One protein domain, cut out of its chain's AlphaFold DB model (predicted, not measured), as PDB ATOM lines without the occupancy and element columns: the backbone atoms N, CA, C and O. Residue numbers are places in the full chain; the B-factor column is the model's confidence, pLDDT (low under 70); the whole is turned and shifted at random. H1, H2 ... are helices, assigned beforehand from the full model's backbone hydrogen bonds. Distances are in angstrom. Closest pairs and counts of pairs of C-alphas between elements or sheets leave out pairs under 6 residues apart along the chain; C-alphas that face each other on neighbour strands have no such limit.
ATOM      1  N   GLU A  11      -0.712 -18.800  -0.127       84.81
ATOM      2  CA  GLU A  11      -1.183 -17.424  -0.238       84.81
ATOM      3  C   GLU A  11      -0.625 -16.762  -1.501       84.81
ATOM      4  O   GLU A  11      -1.381 -16.176  -2.272       84.81
ATOM      5  N   THR A  12       0.672 -16.938  -1.788       85.81
ATOM      6  CA  THR A  12       1.274 -16.466  -3.044       85.81
ATOM      7  C   THR A  12       0.656 -17.156  -4.261       85.81
ATOM      8  O   THR A  12       0.440 -16.517  -5.288       85.81
ATOM      9  N   LYS A  13       0.332 -18.453  -4.171       88.31
ATOM     10  CA  LYS A  13      -0.366 -19.173  -5.251       88.31
ATOM     11  C   LYS A  13      -1.786 -18.648  -5.457       88.31
ATOM     12  O   LYS A  13      -2.195 -18.477  -6.600       88.31
ATOM     13  N   ALA A  14      -2.519 -18.382  -4.375       87.00
ATOM     14  CA  ALA A  14      -3.860 -17.807  -4.434       87.00
ATOM     15  C   ALA A  14      -3.834 -16.421  -5.087       87.00
ATOM     16  O   ALA A  14      -4.602 -16.176  -6.013       87.00
ATOM     17  N   TYR A  15      -2.888 -15.573  -4.681       87.12
ATOM     18  CA  TYR A  15      -2.621 -14.287  -5.317       87.12
ATOM     19  C   TYR A  15      -2.367 -14.442  -6.825       87.12
ATOM     20  O   TYR A  15      -3.081 -13.857  -7.631       87.12
ATOM     21  N   LEU A  16      -1.441 -15.317  -7.230       86.44
ATOM     22  CA  LEU A  16      -1.133 -15.536  -8.648       86.44
ATOM     23  C   LEU A  16      -2.344 -16.012  -9.463       86.44
ATOM     24  O   LEU A  16      -2.513 -15.590 -10.606       86.44
ATOM     25  N   CYS A  17      -3.196 -16.861  -8.882       86.06
ATOM     26  CA  CYS A  17      -4.452 -17.267  -9.510       86.06
ATOM     27  C   CYS A  17      -5.396 -16.073  -9.730       86.06
ATOM     28  O   CYS A  17      -6.016 -15.988 -10.789       86.06
ATOM     29  N   MET A  18      -5.494 -15.148  -8.768       82.94
ATOM     30  CA  MET A  18      -6.298 -13.925  -8.913       82.94
ATOM     31  C   MET A  18      -5.739 -12.998  -9.994       82.94
ATOM     32  O   MET A  18      -6.501 -12.365 -10.717       82.94
ATOM     33  N   CYS A  19      -4.422 -13.005 -10.184       78.56
ATOM     34  CA  CYS A  19      -3.737 -12.286 -11.256       78.56
ATOM     35  C   CYS A  19      -3.836 -12.983 -12.628       78.56
ATOM     36  O   CYS A  19      -3.153 -12.589 -13.572       78.56
ATOM     37  N   GLY A  20      -4.651 -14.039 -12.755       82.06
ATOM     38  CA  GLY A  20      -4.895 -14.747 -14.014       82.06
ATOM     39  C   GLY A  20      -3.803 -15.746 -14.412       82.06
ATOM     40  O   GLY A  20      -3.832 -16.286 -15.521       82.06
ATOM     41  N   ILE A  21      -2.843 -16.036 -13.530       84.25
ATOM     42  CA  ILE A  21      -1.789 -17.013 -13.805       84.25
ATOM     43  C   ILE A  21      -2.340 -18.429 -13.614       84.25
ATOM     44  O   ILE A  21      -2.852 -18.798 -12.558       84.25
ATOM     45  N   SER A  22      -2.171 -19.271 -14.634       84.25
ATOM     46  CA  SER A  22      -2.602 -20.671 -14.567       84.25
ATOM     47  C   SER A  22      -1.808 -21.485 -13.536       84.25
ATOM     48  O   SER A  22      -0.587 -21.347 -13.426       84.25
ATOM     49  N   ALA A  23      -2.462 -22.443 -12.871       81.56
ATOM     50  CA  ALA A  23      -1.818 -23.361 -11.922       81.56
ATOM     51  C   ALA A  23      -0.602 -24.111 -12.515       81.56
ATOM     52  O   ALA A  23       0.370 -24.386 -11.813       81.56
ATOM     53  N   LYS A  24      -0.628 -24.391 -13.827       83.56
ATOM     54  CA  LYS A  24       0.476 -25.020 -14.574       83.56
ATOM     55  C   LYS A  24       1.711 -24.117 -14.690       83.56
ATOM     56  O   LYS A  24       2.830 -24.620 -14.787       83.56
ATOM     57  N   SER A  25       1.518 -22.802 -14.729       81.19
ATOM     58  CA  SER A  25       2.611 -21.827 -14.696       81.19
ATOM     59  C   SER A  25       3.115 -21.644 -13.265       81.19
ATOM     60  O   SER A  25       4.316 -21.731 -13.034       81.19
ATOM     61  N   ILE A  26       2.196 -21.516 -12.302       84.06
ATOM     62  CA  ILE A  26       2.496 -21.362 -10.868       84.06
ATOM     63  C   ILE A  26       3.395 -22.491 -10.349       84.06
ATOM     64  O   ILE A  26       4.316 -22.237  -9.580       84.06
ATOM     65  N   SER A  27       3.187 -23.734 -10.799       81.06
ATOM     66  CA  SER A  27       4.001 -24.881 -10.368       81.06
ATOM     67  C   SER A  27       5.478 -24.801 -10.774       81.06
ATOM     68  O   SER A  27       6.274 -25.608 -10.307       81.06
ATOM     69  N   LYS A  28       5.839 -23.881 -11.677       83.75
ATOM     70  CA  LYS A  28       7.216 -23.656 -12.134       83.75
ATOM     71  C   LYS A  28       7.886 -22.476 -11.431       83.75
ATOM     72  O   LYS A  28       9.074 -22.256 -11.648       83.75
ATOM     73  N   PHE A  29       7.134 -21.707 -10.648       85.81
ATOM     74  CA  PHE A  29       7.636 -20.501 -10.012       85.81
ATOM     75  C   PHE A  29       8.232 -20.794  -8.641       85.81
ATOM     76  O   PHE A  29       7.791 -21.675  -7.901       85.81
ATOM     77  N   THR A  30       9.246 -20.009  -8.315       86.62
ATOM     78  CA  THR A  30      10.011 -20.060  -7.073       86.62
ATOM     79  C   THR A  30       9.882 -18.740  -6.324       86.62
ATOM     80  O   THR A  30       9.419 -17.742  -6.880       86.62
ATOM     81  N   ARG A  31      10.322 -18.694  -5.062       84.25
ATOM     82  CA  ARG A  31      10.342 -17.437  -4.292       84.25
ATOM     83  C   ARG A  31      11.218 -16.365  -4.947       84.25
ATOM     84  O   ARG A  31      10.960 -15.185  -4.756       84.25
ATOM     85  N   GLU A  32      12.212 -16.764  -5.734       82.56
ATOM     86  CA  GLU A  32      13.099 -15.864  -6.483       82.56
ATOM     87  C   GLU A  32      12.494 -15.353  -7.799       82.56
ATOM     88  O   GLU A  32      13.041 -14.429  -8.397       82.56
ATOM     89  N   THR A  33      11.371 -15.925  -8.252       83.12
ATOM     90  CA  THR A  33      10.711 -15.505  -9.498       83.12
ATOM     91  C   THR A  33      10.286 -14.046  -9.389       83.12
ATOM     92  O   THR A  33       9.599 -13.656  -8.443       83.12
ATOM     93  N   ARG A  34      10.711 -13.237 -10.356       80.56
ATOM     94  CA  ARG A  34      10.527 -11.785 -10.385       80.56
ATOM     95  C   ARG A  34       9.252 -11.454 -11.145       80.56
ATOM     96  O   ARG A  34       9.117 -11.859 -12.300       80.56
ATOM     97  N   LEU A  35       8.350 -10.679 -10.539       76.12
ATOM     98  CA  LEU A  35       7.082 -10.304 -11.179       76.12
ATOM     99  C   LEU A  35       7.319  -9.651 -12.545       76.12
ATOM    100  O   LEU A  35       6.661  -9.972 -13.529       76.12
ATOM    101  N   TRP A  36       8.295  -8.755 -12.618       71.88
ATOM    102  CA  TRP A  36       8.521  -7.958 -13.817       71.88
ATOM    103  C   TRP A  36       9.235  -8.782 -14.889       71.88
ATOM    104  O   TRP A  36       8.706  -9.047 -15.965       71.88
ATOM    105  N   HIS A  37      10.439  -9.256 -14.576       70.00
ATOM    106  CA  HIS A  37      11.296  -9.906 -15.564       70.00
ATOM    107  C   HIS A  37      10.841 -11.311 -15.954       70.00
ATOM    108  O   HIS A  37      10.993 -11.679 -17.115       70.00
ATOM    109  N   ASP A  38      10.305 -12.082 -15.006       76.88
ATOM    110  CA  ASP A  38      10.021 -13.499 -15.227       76.88
ATOM    111  C   ASP A  38       8.528 -13.747 -15.497       76.88
ATOM    112  O   ASP A  38       8.196 -14.655 -16.259       76.88
ATOM    113  N   LEU A  39       7.626 -12.935 -14.923       74.88
ATOM    114  CA  LEU A  39       6.178 -13.034 -15.184       74.88
ATOM    115  C   LEU A  39       5.672 -12.055 -16.243       74.88
ATOM    116  O   LEU A  39       4.544 -12.206 -16.708       74.88
ATOM    117  N   GLY A  40       6.482 -11.074 -16.644       69.06
ATOM    118  CA  GLY A  40       6.079 -10.085 -17.639       69.06
ATOM    119  C   GLY A  40       4.955  -9.164 -17.165       69.06
ATOM    120  O   GLY A  40       4.262  -8.581 -17.993       69.06
ATOM    121  N   MET A  41       4.738  -9.058 -15.853       70.94
ATOM    122  CA  MET A  41       3.727  -8.166 -15.300       70.94
ATOM    123  C   MET A  41       4.278  -6.742 -15.379       70.94
ATOM    124  O   MET A  41       5.243  -6.411 -14.713       70.94
ATOM    125  N   TYR A  42       3.722  -5.896 -16.233       67.25
ATOM    126  CA  TYR A  42       4.132  -4.496 -16.345       67.25
ATOM    127  C   TYR A  42       2.891  -3.624 -16.526       67.25
ATOM    128  O   TYR A  42       1.841  -4.129 -16.915       67.25
ATOM    129  N   GLY A  43       3.012  -2.327 -16.248       63.28
ATOM    130  CA  GLY A  43       1.946  -1.351 -16.486       63.28
ATOM    131  C   GLY A  43       0.650  -1.624 -15.749       63.28
ATOM    132  O   GLY A  43       0.668  -1.904 -14.553       63.28
ATOM    133  N   ASP A  44      -0.456  -1.563 -16.477       62.97
ATOM    134  CA  ASP A  44      -1.812  -1.815 -15.990       62.97
ATOM    135  C   ASP A  44      -1.953  -3.179 -15.298       62.97
ATOM    136  O   ASP A  44      -2.632  -3.304 -14.279       62.97
ATOM    137  N   ILE A  45      -1.247  -4.201 -15.793       68.62
ATOM    138  CA  ILE A  45      -1.194  -5.513 -15.143       68.62
ATOM    139  C   ILE A  45      -0.531  -5.382 -13.773       68.62
ATOM    140  O   ILE A  45      -1.057  -5.885 -12.786       68.62
ATOM    141  N   ALA A  46       0.618  -4.715 -13.690       71.62
ATOM    142  CA  ALA A  46       1.349  -4.539 -12.439       71.62
ATOM    143  C   ALA A  46       0.566  -3.684 -11.419       71.62
ATOM    144  O   ALA A  46       0.575  -3.985 -10.226       71.62
ATOM    145  N   GLU A  47      -0.171  -2.686 -11.898       69.56
ATOM    146  CA  GLU A  47      -1.112  -1.880 -11.118       69.56
ATOM    147  C   GLU A  47      -2.247  -2.729 -10.527       69.56
ATOM    148  O   GLU A  47      -2.402  -2.775  -9.306       69.56
ATOM    149  N   GLY A  48      -2.971  -3.488 -11.358       72.69
ATOM    150  CA  GLY A  48      -4.050  -4.368 -10.891       72.69
ATOM    151  C   GLY A  48      -3.558  -5.482  -9.956       72.69
ATOM    152  O   GLY A  48      -4.278  -5.946  -9.075       72.69
ATOM    153  N   ASN A  49      -2.297  -5.888 -10.101       76.50
ATOM    154  CA  ASN A  49      -1.630  -6.806  -9.181       76.50
ATOM    155  C   ASN A  49      -1.447  -6.186  -7.784       76.50
ATOM    156  O   ASN A  49      -1.730  -6.841  -6.781       76.50
ATOM    157  N   LEU A  50      -1.007  -4.928  -7.698       76.38
ATOM    158  CA  LEU A  50      -0.858  -4.238  -6.414       76.38
ATOM    159  C   LEU A  50      -2.210  -3.879  -5.790       76.38
ATOM    160  O   LEU A  50      -2.378  -4.076  -4.587       76.38
ATOM    161  N   GLU A  51      -3.195  -3.459  -6.589       76.44
ATOM    162  CA  GLU A  51      -4.584  -3.309  -6.122       76.44
ATOM    163  C   GLU A  51      -5.099  -4.615  -5.521       76.44
ATOM    164  O   GLU A  51      -5.653  -4.616  -4.426       76.44
ATOM    165  N   CYS A  52      -4.824  -5.752  -6.167       81.19
ATOM    166  CA  CYS A  52      -5.208  -7.054  -5.639       81.19
ATOM    167  C   CYS A  52      -4.590  -7.324  -4.253       81.19
ATOM    168  O   CYS A  52      -5.282  -7.815  -3.360       81.19
ATOM    169  N   LEU A  53      -3.320  -6.967  -4.030       81.94
ATOM    170  CA  LEU A  53      -2.676  -7.115  -2.716       81.94
ATOM    171  C   LEU A  53      -3.338  -6.258  -1.638       81.94
ATOM    172  O   LEU A  53      -3.554  -6.736  -0.522       81.94
ATOM    173  N   HIS A  54      -3.672  -5.015  -1.958       82.50
ATOM    174  CA  HIS A  54      -4.340  -4.128  -1.019       82.50
ATOM    175  C   HIS A  54      -5.784  -4.583  -0.751       82.50
ATOM    176  O   HIS A  54      -6.142  -4.863   0.392       82.50
ATOM    177  N   ASP A  55      -6.590  -4.750  -1.797       79.94
ATOM    178  CA  ASP A  55      -8.037  -4.950  -1.684       79.94
ATOM    179  C   ASP A  55      -8.413  -6.369  -1.246       79.94
ATOM    180  O   ASP A  55      -9.349  -6.554  -0.464       79.94
ATOM    181  N   HIS A  56      -7.689  -7.387  -1.721       82.88
ATOM    182  CA  HIS A  56      -8.009  -8.787  -1.423       82.88
ATOM    183  C   HIS A  56      -7.162  -9.384  -0.305       82.88
ATOM    184  O   HIS A  56      -7.620 -10.296   0.386       82.88
ATOM    185  N   PHE A  57      -5.942  -8.881  -0.103       82.75
ATOM    186  CA  PHE A  57      -5.041  -9.399   0.926       82.75
ATOM    187  C   PHE A  57      -4.808  -8.426   2.084       82.75
ATOM    188  O   PHE A  57      -4.202  -8.841   3.077       82.75
ATOM    189  N   GLY A  58      -5.330  -7.196   2.021       81.25
ATOM    190  CA  GLY A  58      -5.201  -6.199   3.087       81.25
ATOM    191  C   GLY A  58      -3.757  -5.761   3.315       81.25
ATOM    192  O   GLY A  58      -3.378  -5.491   4.452       81.25
ATOM    193  N   VAL A  59      -2.924  -5.808   2.274       81.19
ATOM    194  CA  VAL A  59      -1.518  -5.411   2.362       81.19
ATOM    195  C   VAL A  59      -1.430  -3.891   2.352       81.19
ATOM    196  O   VAL A  59      -1.903  -3.241   1.424       81.19
ATOM    197  N   ASP A  60      -0.786  -3.330   3.369       78.38
ATOM    198  CA  ASP A  60      -0.450  -1.915   3.407       78.38
ATOM    199  C   ASP A  60       0.650  -1.597   2.377       78.38
ATOM    200  O   ASP A  60       1.745  -2.173   2.409       78.38
ATOM    201  N   LEU A  61       0.319  -0.687   1.456       72.94
ATOM    202  CA  LEU A  61       1.172  -0.195   0.372       72.94
ATOM    203  C   LEU A  61       1.583   1.270   0.564       72.94
ATOM    204  O   LEU A  61       2.292   1.805  -0.281       72.94
ATOM    205  N   THR A  62       1.140   1.934   1.640       70.81
ATOM    206  CA  THR A  62       1.362   3.382   1.865       70.81
ATOM    207  C   THR A  62       2.832   3.774   1.872       70.81
ATOM    208  O   THR A  62       3.203   4.905   1.577       70.81
ATOM    209  N   GLU A  63       3.662   2.811   2.222       66.38
ATOM    210  CA  GLU A  63       5.065   2.989   2.517       66.38
ATOM    211  C   GLU A  63       5.928   2.425   1.349       66.38
ATOM    212  O   GLU A  63       7.135   2.646   1.276       66.38
ATOM    213  N   PHE A  64       5.288   1.782   0.357       68.31
ATOM    214  CA  PHE A  64       5.920   1.285  -0.866       68.31
ATOM    215  C   PHE A  64       6.286   2.432  -1.822       68.31
ATOM    216  O   PHE A  64       5.455   3.262  -2.182       68.31
ATOM    217  N   ASP A  65       7.541   2.450  -2.275       65.56
ATOM    218  CA  ASP A  65       8.059   3.447  -3.215       65.56
ATOM    219  C   ASP A  65       7.790   3.020  -4.666       65.56
ATOM    220  O   ASP A  65       8.556   2.272  -5.278       65.56
ATOM    221  N   PHE A  66       6.681   3.492  -5.228       65.62
ATOM    222  CA  PHE A  66       6.291   3.172  -6.600       65.62
ATOM    223  C   PHE A  66       7.234   3.791  -7.644       65.62
ATOM    224  O   PHE A  66       7.454   3.174  -8.686       65.62
ATOM    225  N   GLU A  67       7.851   4.944  -7.362       59.62
ATOM    226  CA  GLU A  67       8.798   5.610  -8.274       59.62
ATOM    227  C   GLU A  67      10.027   4.730  -8.540       59.62
ATOM    228  O   GLU A  67      10.577   4.710  -9.644       59.62
ATOM    229  N   LYS A  68      10.434   3.952  -7.532       60.94
ATOM    230  CA  LYS A  68      11.587   3.049  -7.587       60.94
ATOM    231  C   LYS A  68      11.298   1.675  -8.194       60.94
ATOM    232  O   LYS A  68      12.238   0.909  -8.416       60.94
ATOM    233  N   TYR A  69      10.041   1.334  -8.478       59.19
ATOM    234  CA  TYR A  69       9.671   0.017  -9.023       59.19
ATOM    235  C   TYR A  69       8.821   0.074 -10.296       59.19
ATOM    236  O   TYR A  69       8.710  -0.943 -10.981       59.19
ATOM    237  N   PHE A  70       8.279   1.239 -10.657       60.81
ATOM    238  CA  PHE A  70       7.499   1.447 -11.872       60.81
ATOM    239  C   PHE A  70       8.177   2.503 -12.744       60.81
ATOM    240  O   PHE A  70       8.346   3.651 -12.343       60.81
ATOM    241  N   ARG A  71       8.578   2.130 -13.967       54.19
ATOM    242  CA  ARG A  71       9.037   3.124 -14.949       54.19
ATOM    243  C   ARG A  71       7.844   3.930 -15.463       54.19
ATOM    244  O   ARG A  71       6.793   3.365 -15.732       54.19
ATOM    245  N   VAL A  72       8.064   5.221 -15.705       50.88
ATOM    246  CA  VAL A  72       7.094   6.186 -16.265       50.88
ATOM    247  C   VAL A  72       6.252   5.695 -17.422       50.88
ATOM    248  O   VAL A  72       5.081   6.039 -17.506       50.88
ATOM    249  N   GLU A  73       6.845   4.923 -18.330       50.28
ATOM    250  CA  GLU A  73       6.169   4.490 -19.556       50.28
ATOM    251  C   GLU A  73       5.010   3.516 -19.285       50.28
ATOM    252  O   GLU A  73       4.294   3.145 -20.209       50.28
ATOM    253  N   PHE A  74       4.824   3.113 -18.026       51.62
ATOM    254  CA  PHE A  74       3.885   2.085 -17.605       51.62
ATOM    255  C   PHE A  74       2.732   2.599 -16.740       51.62
ATOM    256  O   PHE A  74       1.811   1.827 -16.507       51.62
ATOM    257  N   ILE A  75       2.741   3.862 -16.293       53.88
ATOM    258  CA  ILE A  75       1.654   4.398 -15.459       53.88
ATOM    259  C   ILE A  75       0.444   4.668 -16.356       53.88
ATOM    260  O   ILE A  75       0.371   5.673 -17.067       53.88
ATOM    261  N   GLY A  76      -0.477   3.710 -16.358       51.88
ATOM    262  CA  GLY A  76      -1.743   3.778 -17.067       51.88
ATOM    263  C   GLY A  76      -2.765   4.605 -16.292       51.88
ATOM    264  O   GLY A  76      -2.612   4.899 -15.109       51.88
ATOM    265  N   ASN A  77      -3.837   5.001 -16.977       51.69
ATOM    266  CA  ASN A  77      -4.928   5.832 -16.463       51.69
ATOM    267  C   ASN A  77      -5.844   5.062 -15.478       51.69
ATOM    268  O   ASN A  77      -7.035   4.902 -15.748       51.69
ATOM    269  N   SER A  78      -5.292   4.531 -14.381       56.16
ATOM    270  CA  SER A  78      -6.014   3.703 -13.405       56.16
ATOM    271  C   SER A  78      -6.206   4.375 -12.036       56.16
ATOM    272  O   SER A  78      -5.695   5.465 -11.740       56.16
ATOM    273  N   VAL A  79      -7.011   3.714 -11.200       57.41
ATOM    274  CA  VAL A  79      -7.382   4.168  -9.858       57.41
ATOM    275  C   VAL A  79      -6.169   4.157  -8.927       57.41
ATOM    276  O   VAL A  79      -5.969   5.147  -8.222       57.41
ATOM    277  N   VAL A  80      -5.294   3.143  -8.988       57.78
ATOM    278  CA  VAL A  80      -4.009   3.189  -8.269       57.78
ATOM    279  C   VAL A  80      -3.142   4.352  -8.707       57.78
ATOM    280  O   VAL A  80      -2.669   5.061  -7.832       57.78
ATOM    281  N   SER A  81      -2.986   4.643  -9.998       57.44
ATOM    282  CA  SER A  81      -2.218   5.822 -10.442       57.44
ATOM    283  C   SER A  81      -2.740   7.113  -9.801       57.44
ATOM    284  O   SER A  81      -1.967   7.964  -9.358       57.44
ATOM    285  N   SER A  82      -4.062   7.218  -9.652       60.53
ATOM    286  CA  SER A  82      -4.718   8.344  -8.977       60.53
ATOM    287  C   SER A  82      -4.465   8.370  -7.462       60.53
ATOM    288  O   SER A  82      -4.310   9.445  -6.880       60.53
ATOM    289  N   ILE A  83      -4.399   7.205  -6.813       61.22
ATOM    290  CA  ILE A  83      -4.041   7.070  -5.394       61.22
ATOM    291  C   ILE A  83      -2.557   7.412  -5.181       61.22
ATOM    292  O   ILE A  83      -2.220   8.141  -4.250       61.22
ATOM    293  N   LEU A  84      -1.682   6.961  -6.077       58.09
ATOM    294  CA  LEU A  84      -0.234   7.160  -6.031       58.09
ATOM    295  C   LEU A  84       0.166   8.617  -6.174       58.09
ATOM    296  O   LEU A  84       0.897   9.145  -5.335       58.09
ATOM    297  N   ILE A  85      -0.388   9.293  -7.181       57.00
ATOM    298  CA  ILE A  85      -0.197  10.733  -7.384       57.00
ATOM    299  C   ILE A  85      -0.680  11.520  -6.157       57.00
ATOM    300  O   ILE A  85      -0.129  12.570  -5.830       57.00
ATOM    301  N   ARG A  86      -1.693  11.015  -5.442       56.84
ATOM    302  CA  ARG A  86      -2.228  11.663  -4.241       56.84
ATOM    303  C   ARG A  86      -1.370  11.438  -2.993       56.84
ATOM    304  O   ARG A  86      -1.383  12.299  -2.116       56.84
ATOM    305  N   MET A  87      -0.656  10.317  -2.892       54.09
ATOM    306  CA  MET A  87       0.203  10.027  -1.736       54.09
ATOM    307  C   MET A  87       1.586  10.684  -1.829       54.09
ATOM    308  O   MET A  87       2.183  10.954  -0.788       54.09
ATOM    309  N   VAL A  88       2.083  11.000  -3.033       53.16
ATOM    310  CA  VAL A  88       3.440  11.543  -3.216       53.16
ATOM    311  C   VAL A  88       3.413  12.869  -3.998       53.16
ATOM    312  O   VAL A  88       3.234  12.871  -5.216       53.16
ATOM    313  N   PRO A  89       3.632  14.025  -3.342       50.03
ATOM    314  CA  PRO A  89       3.466  15.349  -3.956       50.03
ATOM    315  C   PRO A  89       4.522  15.739  -5.011       50.03
ATOM    316  O   PRO A  89       4.431  16.830  -5.571       50.03
ATOM    317  N   PHE A  90       5.500  14.877  -5.309       53.25
ATOM    318  CA  PHE A  90       6.606  15.154  -6.244       53.25
ATOM    319  C   PHE A  90       6.727  14.139  -7.389       53.25
ATOM    320  O   PHE A  90       7.644  14.243  -8.207       53.25
ATOM    321  N   LEU A  91       5.762  13.216  -7.482       53.41
ATOM    322  CA  LEU A  91       5.764  12.103  -8.428       53.41
ATOM    323  C   LEU A  91       5.968  12.601  -9.875       53.41
ATOM    324  O   LEU A  91       6.825  12.100 -10.593       53.41
ATOM    325  N   GLY A  92       5.280  13.679 -10.274       48.00
ATOM    326  CA  GLY A  92       5.279  14.207 -11.647       48.00
ATOM    327  C   GLY A  92       6.642  14.607 -12.241       48.00
ATOM    328  O   GLY A  92       6.843  14.417 -13.439       48.00
ATOM    329  N   ASP A  93       7.581  15.113 -11.432       46.25
ATOM    330  CA  ASP A  93       8.891  15.605 -11.907       46.25
ATOM    331  C   ASP A  93      10.030  14.578 -11.733       46.25
ATOM    332  O   ASP A  93      11.020  14.611 -12.472       46.25
ATOM    333  N   TYR A  94       9.900  13.635 -10.791       43.31
ATOM    334  CA  TYR A  94      10.932  12.637 -10.450       43.31
ATOM    335  C   TYR A  94      11.070  11.509 -11.489       43.31
ATOM    336  O   TYR A  94      12.081  10.821 -11.627       43.31
ATOM    337  N   PHE A  95      10.044  11.387 -12.310       50.34
ATOM    338  CA  PHE A  95       9.780  10.346 -13.283       50.34
ATOM    339  C   PHE A  95      10.771  10.257 -14.478       50.34
ATOM    340  O   PHE A  95      10.696   9.364 -15.319       50.34
ATOM    341  N   ARG A  96      11.790  11.119 -14.557       43.78
ATOM    342  CA  ARG A  96      12.723  11.190 -15.704       43.78
ATOM    343  C   ARG A  96      13.972  10.292 -15.638       43.78
ATOM    344  O   ARG A  96      14.822  10.387 -16.525       43.78
ATOM    345  N   GLY A  97      14.118   9.431 -14.631       41.00
ATOM    346  CA  GLY A  97      15.354   8.674 -14.383       41.00
ATOM    347  C   GLY A  97      15.327   7.204 -14.818       41.00
ATOM    348  O   GLY A  97      14.494   6.424 -14.368       41.00
ATOM    349  N   ARG A  98      16.301   6.777 -15.638       43.62
ATOM    350  CA  ARG A  98      16.601   5.351 -15.867       43.62
ATOM    351  C   ARG A  98      17.360   4.789 -14.661       43.62
ATOM    352  O   ARG A  98      18.584   4.855 -14.635       43.62
ATOM    353  N   VAL A  99      16.649   4.234 -13.684       46.38
ATOM    354  CA  VAL A  99      17.261   3.504 -12.563       46.38
ATOM    355  C   VAL A  99      16.960   2.010 -12.712       46.38
ATOM    356  O   VAL A  99      15.878   1.614 -13.152       46.38
ATOM    357  N   GLU A 100      17.956   1.173 -12.430       51.69
ATOM    358  CA  GLU A 100      17.792  -0.274 -12.301       51.69
ATOM    359  C   GLU A 100      16.923  -0.550 -11.070       51.69
ATOM    360  O   GLU A 100      17.333  -0.328  -9.931       51.69
ATOM    361  N   LEU A 101      15.677  -0.951 -11.316       54.50
ATOM    362  CA  LEU A 101      14.683  -1.182 -10.274       54.50
ATOM    363  C   LEU A 101      15.029  -2.499  -9.557       54.50
ATOM    364  O   LEU A 101      15.327  -3.488 -10.239       54.50
ATOM    365  N   PRO A 102      14.987  -2.566  -8.216       61.84
ATOM    366  CA  PRO A 102      15.188  -3.827  -7.516       61.84
ATOM    367  C   PRO A 102      14.114  -4.839  -7.952       61.84
ATOM    368  O   PRO A 102      12.960  -4.463  -8.171       61.84
ATOM    369  N   PRO A 103      14.444  -6.130  -8.081       69.50
ATOM    370  CA  PRO A 103      13.468  -7.118  -8.511       69.50
ATOM    371  C   PRO A 103      12.424  -7.373  -7.416       69.50
ATOM    372  O   PRO A 103      12.766  -7.825  -6.326       69.50
ATOM    373  N   LEU A 104      11.143  -7.140  -7.717       76.62
ATOM    374  CA  LEU A 104      10.034  -7.563  -6.860       76.62
ATOM    375  C   LEU A 104       9.792  -9.065  -7.066       76.62
ATOM    376  O   LEU A 104       9.357  -9.482  -8.144       76.62
ATOM    377  N   THR A 105      10.122  -9.885  -6.069       84.50
ATOM    378  CA  THR A 105      10.024 -11.350  -6.169       84.50
ATOM    379  C   THR A 105       8.757 -11.902  -5.518       84.50
ATOM    380  O   THR A 105       8.161 -11.280  -4.640       84.50
ATOM    381  N   LEU A 106       8.359 -13.116  -5.900       83.75
ATOM    382  CA  LEU A 106       7.225 -13.813  -5.285       83.75
ATOM    383  C   LEU A 106       7.419 -14.094  -3.792       83.75
ATOM    384  O   LEU A 106       6.437 -14.158  -3.054       83.75
ATOM    385  N   GLY A 107       8.667 -14.229  -3.337       82.00
ATOM    386  CA  GLY A 107       8.994 -14.292  -1.916       82.00
ATOM    387  C   GLY A 107       8.553 -13.027  -1.184       82.00
ATOM    388  O   GLY A 107       7.835 -13.130  -0.196       82.00
ATOM    389  N   MET A 108       8.878 -11.848  -1.730       80.81
ATOM    390  CA  MET A 108       8.466 -10.561  -1.152       80.81
ATOM    391  C   MET A 108       6.944 -10.419  -1.106       80.81
ATOM    392  O   MET A 108       6.406  -9.924  -0.122       80.81
ATOM    393  N   ILE A 109       6.242 -10.897  -2.138       84.25
ATOM    394  CA  ILE A 109       4.776 -10.894  -2.153       84.25
ATOM    395  C   ILE A 109       4.200 -11.809  -1.070       84.25
ATOM    396  O   ILE A 109       3.311 -11.398  -0.330       84.25
ATOM    397  N   GLY A 110       4.704 -13.038  -0.946       84.75
ATOM    398  CA  GLY A 110       4.265 -13.955   0.111       84.75
ATOM    399  C   GLY A 110       4.506 -13.387   1.509       84.75
ATOM    400  O   GLY A 110       3.620 -13.435   2.368       84.75
ATOM    401  N   ASP A 111       5.673 -12.782   1.715       83.19
ATOM    402  CA  ASP A 111       6.035 -12.164   2.985       83.19
ATOM    403  C   ASP A 111       5.144 -10.937   3.264       83.19
ATOM    404  O   ASP A 111       4.688 -10.755   4.392       83.19
ATOM    405  N   ALA A 112       4.799 -10.143   2.247       82.75
ATOM    406  CA  ALA A 112       3.904  -8.995   2.387       82.75
ATOM    407  C   ALA A 112       2.457  -9.390   2.698       82.75
ATOM    408  O   ALA A 112       1.832  -8.790   3.572       82.75
ATOM    409  N   ILE A 113       1.933 -10.432   2.045       85.69
ATOM    410  CA  ILE A 113       0.592 -10.971   2.326       85.69
ATOM    411  C   ILE A 113       0.501 -11.481   3.768       85.69
ATOM    412  O   ILE A 113      -0.526 -11.290   4.430       85.69
ATOM    413  N   THR A 114       1.574 -12.111   4.248       84.69
ATOM    414  CA  THR A 114       1.669 -12.649   5.609       84.69
ATOM    415  C   THR A 114       1.753 -11.527   6.640       84.69
ATOM    416  O   THR A 114       0.992 -11.516   7.603       84.69
ATOM    417  N   ASN A 115       2.637 -10.552   6.417       82.12
ATOM    418  CA  ASN A 115       2.880  -9.450   7.349       82.12
ATOM    419  C   ASN A 115       1.874  -8.295   7.212       82.12
ATOM    420  O   ASN A 115       1.969  -7.320   7.954       82.12
ATOM    421  N   LYS A 116       0.935  -8.384   6.258       83.38
ATOM    422  CA  LYS A 116      -0.019  -7.320   5.889       83.38
ATOM    423  C   LYS A 116       0.645  -5.992   5.555       83.38
ATOM    424  O   LYS A 116       0.029  -4.936   5.645       83.38
TER     425      LYS A 116
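What this domain is: This is residues 11 to 116 of the 140 residues of an uncharacterized protein of Candidatus Phycosocius bacilliformis (UniProt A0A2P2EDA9). Helix H3 sits in the middle of an elongated body, with H1, H2 and H6 grouped towards one end and H4 and H5 at the other. Long links with no named element join these parts, and residues 95 to 105 run back from H5 to H6. The printed part has 106 residues with six named helices, H1 to H6 in chain order, and no named strand; the class is all helix, though 49 residues, under half, are in named elements. The whole is compact, with a radius of gyration of the C-alphas of 13.7 A, and spans 41 by 27 by 23 A, only just elongated.

How they stand to each other: H1, residues 11 to 18, is the hub, touching three helices. It only just touches H2, residues 23 to 26, with 3 pairs of C-alphas within 8 A; the closest, Lys 13 and Ile 26, are 6.7 A apart. It only just touches H3, residues 44 to 57, also with 3 such pairs, at a steep tilt of 52 degrees, opposite ways; the closest C-alphas, of Tyr 15 and Leu 53, are 7.6 A apart. H1 touches H6, residues 106 to 115, only just about perpendicular at 70.3 degrees, with C-alphas 12 and 110 closest at 5.0 A. H3 touches H4, residues 79 to 87, with residues 47 to 51 alone, about perpendicular at 78 degrees; C-alphas 47 and 80 are closest, 6.5 A apart. H5, residues 91 to 94, touches no helix. In H1, H3, H4 and H6 every O i to N i+4 pair is within hydrogen-bond range; H2 and H5 are too short for one.

Where its parts are: H1 begins at C-alpha 11 (-1.183, -17.424, -0.238). H3 is 18.8 A long, H6 14.1 A, H4 12.6 A and H1 10.7 A; H5 measures 5.6 A and H2 4.9 A. H6 ends at C-alpha 115 (2.880, -9.450, 7.349).

The domain as a whole: The C-alphas farthest apart, of Lys 24 and Pro 89, are 41.8 A apart. The printed part has no cut; the links H2 to H3, H3 to H4 and H5 to H6 are long. Mean pLDDT of the printed part is 70.2, with residues 63 to 103 among those under 70.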